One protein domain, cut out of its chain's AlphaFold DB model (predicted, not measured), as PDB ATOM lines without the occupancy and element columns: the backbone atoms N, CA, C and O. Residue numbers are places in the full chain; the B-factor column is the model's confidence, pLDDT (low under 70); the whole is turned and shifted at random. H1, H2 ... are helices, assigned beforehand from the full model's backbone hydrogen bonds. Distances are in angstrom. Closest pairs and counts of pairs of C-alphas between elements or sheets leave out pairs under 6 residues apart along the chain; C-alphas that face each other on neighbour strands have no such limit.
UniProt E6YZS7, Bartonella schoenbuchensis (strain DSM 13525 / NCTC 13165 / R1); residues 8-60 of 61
ATOM      1  N   GLY A   8      -4.267  11.508  29.771       83.44
ATOM      2  CA  GLY A   8      -5.141  10.450  29.252       83.44
ATOM      3  C   GLY A   8      -6.025   9.781  30.316       83.44
ATOM      4  O   GLY A   8      -7.163   9.418  30.033       83.44
ATOM      5  N   ILE A   9      -5.552   9.655  31.560       87.19
ATOM      6  CA  ILE A   9      -6.363   9.119  32.667       87.19
ATOM      7  C   ILE A   9      -7.416  10.142  33.106       87.19
ATOM      8  O   ILE A   9      -8.542   9.766  33.442       87.19
ATOM      9  N   LEU A  10      -7.073  11.434  33.077       89.06
ATOM     10  CA  LEU A  10      -8.011  12.510  33.387       89.06
ATOM     11  C   LEU A  10      -9.147  12.568  32.358       89.06
ATOM     12  O   LEU A  10     -10.308  12.703  32.742       89.06
ATOM     13  N   ASP A  11      -8.831  12.399  31.075       89.50
ATOM     14  CA  ASP A  11      -9.828  12.361  30.006       89.50
ATOM     15  C   ASP A  11     -10.763  11.155  30.122       89.50
ATOM     16  O   ASP A  11     -11.976  11.311  29.964       89.50
ATOM     17  N   ILE A  12     -10.249   9.976  30.487       93.31
ATOM     18  CA  ILE A  12     -11.091   8.802  30.766       93.31
ATOM     19  C   ILE A  12     -12.030   9.082  31.942       93.31
ATOM     20  O   ILE A  12     -13.226   8.798  31.863       93.31
ATOM     21  N   ALA A  13     -11.520   9.669  33.027       91.94
ATOM     22  CA  ALA A  13     -12.328   9.992  34.199       91.94
ATOM     23  C   ALA A  13     -13.420  11.031  33.883       91.94
ATOM     24  O   ALA A  13     -14.560  10.893  34.333       91.94
ATOM     25  N   LYS A  14     -13.088  12.053  33.086       94.38
ATOM     26  CA  LYS A  14     -14.009  13.115  32.665       94.38
ATOM     27  C   LYS A  14     -15.086  12.595  31.717       94.38
ATOM     28  O   LYS A  14     -16.265  12.879  31.919       94.38
ATOM     29  N   ASN A  15     -14.687  11.837  30.701       94.31
ATOM     30  CA  ASN A  15     -15.577  11.388  29.631       94.31
ATOM     31  C   ASN A  15     -16.280  10.066  29.960       94.31
ATOM     32  O   ASN A  15     -17.216   9.686  29.263       94.31
ATOM     33  N   ARG A  16     -15.845   9.371  31.023       93.56
ATOM     34  CA  ARG A  16     -16.317   8.034  31.425       93.56
ATOM     35  C   ARG A  16     -16.262   7.022  30.279       93.56
ATOM     36  O   ARG A  16     -17.101   6.130  30.187       93.56
ATOM     37  N   ALA A  17     -15.281   7.186  29.403       94.25
ATOM     38  CA  ALA A  17     -15.109   6.399  28.198       94.25
ATOM     39  C   ALA A  17     -13.621   6.268  27.884       94.25
ATOM     40  O   ALA A  17     -12.823   7.145  28.222       94.25
ATOM     41  N   LEU A  18     -13.261   5.169  27.228       92.19
ATOM     42  CA  LEU A  18     -11.931   5.021  26.653       92.19
ATOM     43  C   LEU A  18     -11.810   5.894  25.395       92.19
ATOM     44  O   LEU A  18     -12.828   6.169  24.753       92.19
ATOM     45  N   PRO A  19     -10.593   6.335  25.037       90.94
ATOM     46  CA  PRO A  19     -10.366   7.058  23.791       90.94
ATOM     47  C   PRO A  19     -10.896   6.289  22.576       90.94
ATOM     48  O   PRO A  19     -10.875   5.053  22.549       90.94
ATOM     49  N   PHE A  20     -11.342   7.015  21.553       90.19
ATOM     50  CA  PHE A  20     -11.693   6.398  20.275       90.19
ATOM     51  C   PHE A  20     -10.506   5.618  19.707       90.19
ATOM     52  O   PHE A  20      -9.351   5.971  19.940       90.19
ATOM     53  N   ASP A  21     -10.817   4.523  19.018       89.12
ATOM     54  CA  ASP A  21      -9.845   3.622  18.395       89.12
ATOM     55  C   ASP A  21      -8.809   3.025  19.365       89.12
ATOM     56  O   ASP A  21      -7.772   2.511  18.947       89.12
ATOM     57  N   SER A  22      -9.118   3.007  20.671       91.06
ATOM     58  CA  SER A  22      -8.318   2.288  21.677       91.06
ATOM     59  C   SER A  22      -8.204   0.792  21.373       91.06
ATOM     60  O   SER A  22      -7.282   0.135  21.853       91.06
ATOM     61  N   PHE A  23      -9.142   0.249  20.592       93.75
ATOM     62  CA  PHE A  23      -9.160  -1.146  20.177       93.75
ATOM     63  C   PHE A  23      -9.475  -1.263  18.693       93.75
ATOM     64  O   PHE A  23     -10.318  -0.546  18.158       93.75
ATOM     65  N   GLN A  24      -8.818  -2.226  18.056       95.56
ATOM     66  CA  GLN A  24      -9.190  -2.690  16.728       95.56
ATOM     67  C   GLN A  24     -10.419  -3.611  16.823       95.56
ATOM     68  O   GLN A  24     -10.602  -4.272  17.854       95.56
ATOM     69  N   PRO A  25     -11.242  -3.701  15.763       96.44
ATOM     70  CA  PRO A  25     -12.291  -4.709  15.672       96.44
ATOM     71  C   PRO A  25     -11.728  -6.114  15.915       96.44
ATOM     72  O   PRO A  25     -10.668  -6.472  15.400       96.44
ATOM     73  N   ASN A  26     -12.437  -6.919  16.704       96.44
ATOM     74  CA  ASN A  26     -12.073  -8.319  16.901       96.44
ATOM     75  C   ASN A  26     -12.461  -9.167  15.671       96.44
ATOM     76  O   ASN A  26     -13.152  -8.696  14.767       96.44
ATOM     77  N   LEU A  27     -12.039 -10.437  15.646       98.00
ATOM     78  CA  LEU A  27     -12.282 -11.330  14.506       98.00
ATOM     79  C   LEU A  27     -13.775 -11.494  14.180       98.00
ATOM     80  O   LEU A  27     -14.146 -11.491  13.013       98.00
ATOM     81  N   GLU A  28     -14.629 -11.594  15.200       97.19
ATOM     82  CA  GLU A  28     -16.082 -11.705  15.025       97.19
ATOM     83  C   GLU A  28     -16.663 -10.464  14.334       97.19
ATOM     84  O   GLU A  28     -17.452 -10.576  13.398       97.19
ATOM     85  N   THR A  29     -16.211  -9.274  14.738       96.81
ATOM     86  CA  THR A  29     -16.626  -8.010  14.120       96.81
ATOM     87  C   THR A  29     -16.149  -7.925  12.672       96.81
ATOM     88  O   THR A  29     -16.915  -7.518  11.802       96.81
ATOM     89  N   LEU A  30     -14.906  -8.334  12.394       97.81
ATOM     90  CA  LEU A  30     -14.367  -8.369  11.031       97.81
ATOM     91  C   LEU A  30     -15.157  -9.330  10.136       97.81
ATOM     92  O   LEU A  30     -15.509  -8.962   9.019       97.81
ATOM     93  N   GLN A  31     -15.493 -10.522  10.637       96.81
ATOM     94  CA  GLN A  31     -16.291 -11.490   9.886       96.81
ATOM     95  C   GLN A  31     -17.695 -10.953   9.591       96.81
ATOM     96  O   GLN A  31     -18.182 -11.102   8.474       96.81
ATOM     97  N   ALA A  32     -18.333 -10.290  10.561       94.88
ATOM     98  CA  ALA A  32     -19.649  -9.690  10.364       94.88
ATOM     99  C   ALA A  32     -19.631  -8.587   9.292       94.88
ATOM    100  O   ALA A  32     -20.580  -8.472   8.514       94.88
ATOM    101  N   ILE A  33     -18.556  -7.793   9.228       95.75
ATOM    102  CA  ILE A  33     -18.352  -6.801   8.163       95.75
ATOM    103  C   ILE A  33     -18.220  -7.506   6.808       95.75
ATOM    104  O   ILE A  33     -18.961  -7.173   5.883       95.75
ATOM    105  N   GLU A  34     -17.354  -8.519   6.702       96.69
ATOM    106  CA  GLU A  34     -17.164  -9.282   5.462       96.69
ATOM    107  C   GLU A  34     -18.476  -9.926   4.989       96.69
ATOM    108  O   GLU A  34     -18.840  -9.811   3.821       96.69
ATOM    109  N   ASP A  35     -19.238 -10.550   5.889       95.62
ATOM    110  CA  ASP A  35     -20.505 -11.208   5.560       95.62
ATOM    111  C   ASP A  35     -21.542 -10.232   4.984       95.62
ATOM    112  O   ASP A  35     -22.348 -10.607   4.125       95.62
ATOM    113  N   VAL A  36     -21.523  -8.968   5.417       93.06
ATOM    114  CA  VAL A  36     -22.341  -7.909   4.816       93.06
ATOM    115  C   VAL A  36     -21.835  -7.556   3.416       93.06
ATOM    116  O   VAL A  36     -22.648  -7.428   2.499       93.06
ATOM    117  N   GLU A  37     -20.519  -7.424   3.233       93.38
ATOM    118  CA  GLU A  37     -19.896  -7.078   1.949       93.38
ATOM    119  C   GLU A  37     -20.120  -8.151   0.876       93.38
ATOM    120  O   GLU A  37     -20.463  -7.828  -0.262       93.38
ATOM    121  N   VAL A  38     -20.009  -9.432   1.240       95.75
ATOM    122  CA  VAL A  38     -20.235 -10.561   0.323       95.75
ATOM    123  C   VAL A  38     -21.713 -10.952   0.187       95.75
ATOM    124  O   VAL A  38     -22.041 -11.911  -0.510       95.75
ATOM    125  N   GLY A  39     -22.624 -10.228   0.847       91.56
ATOM    126  CA  GLY A  39     -24.070 -10.431   0.732       91.56
ATOM    127  C   GLY A  39     -24.609 -11.682   1.434       91.56
ATOM    128  O   GLY A  39     -25.702 -12.142   1.102       91.56
ATOM    129  N   ARG A  40     -23.877 -12.232   2.411       91.50
ATOM    130  CA  ARG A  40     -24.336 -13.352   3.254       91.50
ATOM    131  C   ARG A  40     -25.407 -12.924   4.261       91.50
ATOM    132  O   ARG A  40     -26.185 -13.763   4.709       91.50
ATOM    133  N   VAL A  41     -25.487 -11.632   4.589       88.06
ATOM    134  CA  VAL A  41     -26.499 -11.083   5.507       88.06
ATOM    135  C   VAL A  41     -27.677 -10.478   4.742       88.06
ATOM    136  O   VAL A  41     -27.521  -9.614   3.878       88.06
ATOM    137  N   LYS A  42     -28.900 -10.881   5.106       88.81
ATOM    138  CA  LYS A  42     -30.131 -10.309   4.550       88.81
ATOM    139  C   LYS A  42     -30.468  -8.986   5.239       88.81
ATOM    140  O   LYS A  42     -30.707  -8.949   6.443       88.81
ATOM    141  N   ARG A  43     -30.572  -7.902   4.463       86.38
ATOM    142  CA  ARG A  43     -31.096  -6.622   4.967       86.38
ATOM    143  C   ARG A  43     -32.533  -6.789   5.448       86.38
ATOM    144  O   ARG A  43     -33.354  -7.433   4.797       86.38
ATOM    145  N   THR A  44     -32.843  -6.152   6.565       89.94
ATOM    146  CA  THR A  44     -34.175  -6.163   7.165       89.94
ATOM    147  C   THR A  44     -34.535  -4.762   7.649       89.94
ATOM    148  O   THR A  44     -33.662  -3.919   7.858       89.94
ATOM    149  N   SER A  45     -35.829  -4.482   7.765       92.88
ATOM    150  CA  SER A  45     -36.313  -3.215   8.312       92.88
ATOM    151  C   SER A  45     -36.286  -3.252   9.842       92.88
ATOM    152  O   SER A  45     -36.258  -4.324  10.444       92.88
ATOM    153  N   LEU A  46     -36.377  -2.088  10.492       93.38
ATOM    154  CA  LEU A  46     -36.530  -2.025  11.953       93.38
ATOM    155  C   LEU A  46     -37.755  -2.818  12.442       93.38
ATOM    156  O   LEU A  46     -37.681  -3.505  13.459       93.38
ATOM    157  N   ASN A  47     -38.864  -2.773  11.694       93.38
ATOM    158  CA  ASN A  47     -40.053  -3.572  12.000       93.38
ATOM    159  C   ASN A  47     -39.780  -5.073  11.838       93.38
ATOM    160  O   ASN A  47     -40.237  -5.865  12.658       93.38
ATOM    161  N   GLY A  48     -39.004  -5.459  10.821       90.75
ATOM    162  CA  GLY A  48     -38.563  -6.838  10.621       90.75
ATOM    163  C   GLY A  48     -37.688  -7.347  11.770       90.75
ATOM    164  O   GLY A  48     -37.951  -8.426  12.286       90.75
ATOM    165  N   LEU A  49     -36.716  -6.550  12.232       90.19
ATOM    166  CA  LEU A  49     -35.891  -6.881  13.404       90.19
ATOM    167  C   LEU A  49     -36.739  -7.068  14.662       90.19
ATOM    168  O   LEU A  49     -36.577  -8.055  15.375       90.19
ATOM    169  N   ARG A  50     -37.675  -6.147  14.920       90.88
ATOM    170  CA  ARG A  50     -38.569  -6.242  16.080       90.88
ATOM    171  C   ARG A  50     -39.412  -7.520  16.037       90.88
ATOM    172  O   ARG A  50     -39.554  -8.177  17.061       90.88
ATOM    173  N   ALA A  51     -39.936  -7.882  14.866       91.50
ATOM    174  CA  ALA A  51     -40.700  -9.115  14.693       91.50
ATOM    175  C   ALA A  51     -39.848 -10.370  14.956       91.50
ATOM    176  O   ALA A  51     -40.312 -11.281  15.632       91.50
ATOM    177  N   MET A  52     -38.597 -10.400  14.479       88.00
ATOM    178  CA  MET A  52     -37.676 -11.519  14.726       88.00
ATOM    179  C   MET A  52     -37.400 -11.714  16.224       88.00
ATOM    180  O   MET A  52     -37.503 -12.831  16.714       88.00
ATOM    181  N   ILE A  53     -37.147 -10.626  16.961       89.00
ATOM    182  CA  ILE A  53     -36.898 -10.680  18.412       89.00
ATOM    183  C   ILE A  53     -38.109 -11.241  19.174       89.00
ATOM    184  O   ILE A  53     -37.938 -12.050  20.082       89.00
ATOM    185  N   HIS A  54     -39.329 -10.824  18.821       83.94
ATOM    186  CA  HIS A  54     -40.539 -11.331  19.478       83.94
ATOM    187  C   HIS A  54     -40.802 -12.813  19.166       83.94
ATOM    188  O   HIS A  54     -41.127 -13.571  20.075       83.94
ATOM    189  N   ASN A  55     -40.588 -13.251  17.922       79.56
ATOM    190  CA  ASN A  55     -40.785 -14.653  17.540       79.56
ATOM    191  C   ASN A  55     -39.805 -15.609  18.249       79.56
ATOM    192  O   ASN A  55     -40.177 -16.738  18.566       79.56
ATOM    193  N   ASP A  56     -38.573 -15.176  18.522       75.00
ATOM    194  CA  ASP A  56     -37.598 -15.979  19.278       75.00
ATOM    195  C   ASP A  56     -38.000 -16.147  20.756       75.00
ATOM    196  O   ASP A  56     -37.760 -17.199  21.359       75.00
ATOM    197  N   GLN A  57     -38.661 -15.141  21.342       71.81
ATOM    198  CA  GLN A  57     -39.209 -15.227  22.703       71.81
ATOM    199  C   GLN A  57     -40.395 -16.193  22.788       71.81
ATOM    200  O   GLN A  57     -40.514 -16.925  23.772       71.81
ATOM    201  N   ASP A  58     -41.242 -16.227  21.759       68.62
ATOM    202  CA  ASP A  58     -42.417 -17.099  21.720       68.62
ATOM    203  C   ASP A  58     -42.063 -18.575  21.449       68.62
ATOM    204  O   ASP A  58     -42.751 -19.464  21.946       68.62
ATOM    205  N   ASN A  59     -40.961 -18.853  20.741       58.69
ATOM    206  CA  ASN A  59     -40.467 -20.215  20.472       58.69
ATOM    207  C   ASN A  59     -39.616 -20.827  21.604       58.69
ATOM    208  O   ASN A  59     -39.211 -21.983  21.502       58.69
ATOM    209  N   SER A  60     -39.330 -20.081  22.676       59.28
ATOM    210  CA  SER A  60     -38.550 -20.565  23.831       59.28
ATOM    211  C   SER A  60     -39.423 -21.119  24.976       59.28
ATOM    212  O   SER A  60     -38.953 -21.205  26.113       59.28
TER     213      SER A  60
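What this domain is: This is residues 8 to 60 of the 61 residues of a protein of Bartonella schoenbuchensis (strain DSM 13525 / NCTC 13165 / R1) (UniProt E6YZS7). Three separate helices are strung along an open, U-shaped chain: H2 lies at the bottom of the U, and H1 and H3 stand at its two tips. The helices touch one another nowhere, and the inside of the U is empty. The printed part has 53 residues with three named helices, in the order H1, H2, H3, and no named strand; the class is all helix. The whole is extended, with a radius of gyration of the C-alphas of 17.8 A, and elongated, spanning 47 by 29 by 21 A.

How they stand to each other: Begin with the longest helix, H3, residues 46 to 58, which touches no helix. Go back along the chain to H2, residues 27 to 37; it is apart from H3, with no C-alpha of the one within 8 A of the other. Farther back is H1, residues 8 to 15, apart from H2 and from H3 by the same measure. In H1, H2 and H3 each backbone O of residue i is within hydrogen-bond range of the N of residue i+4 inside the helix.

Where its parts are: Find C-alpha 46 at (-36.530, -2.025, 11.953); from there H3 runs 18.9 A to C-alpha 58 at (-42.417, -17.099, 21.720), with y falling and z rising. H2 covers 15.3 A from Leu 27 to Glu 37, with z falling. Look for H1 at C-alpha 8, (-5.141, 10.450, 29.252); it runs 10.5 A to Asn 15, with x falling.

The domain as a whole: The C-alphas of Leu 10 and Asn 59, the two farthest apart, are 47.9 A apart. The printed part has no cut. The link from H1 to H2 is long, 11 residues, and that from H2 to H3 is short, 8 residues. The mean pLDDT of the printed part is 89.7; look for values under 70 at residues 58 to 60.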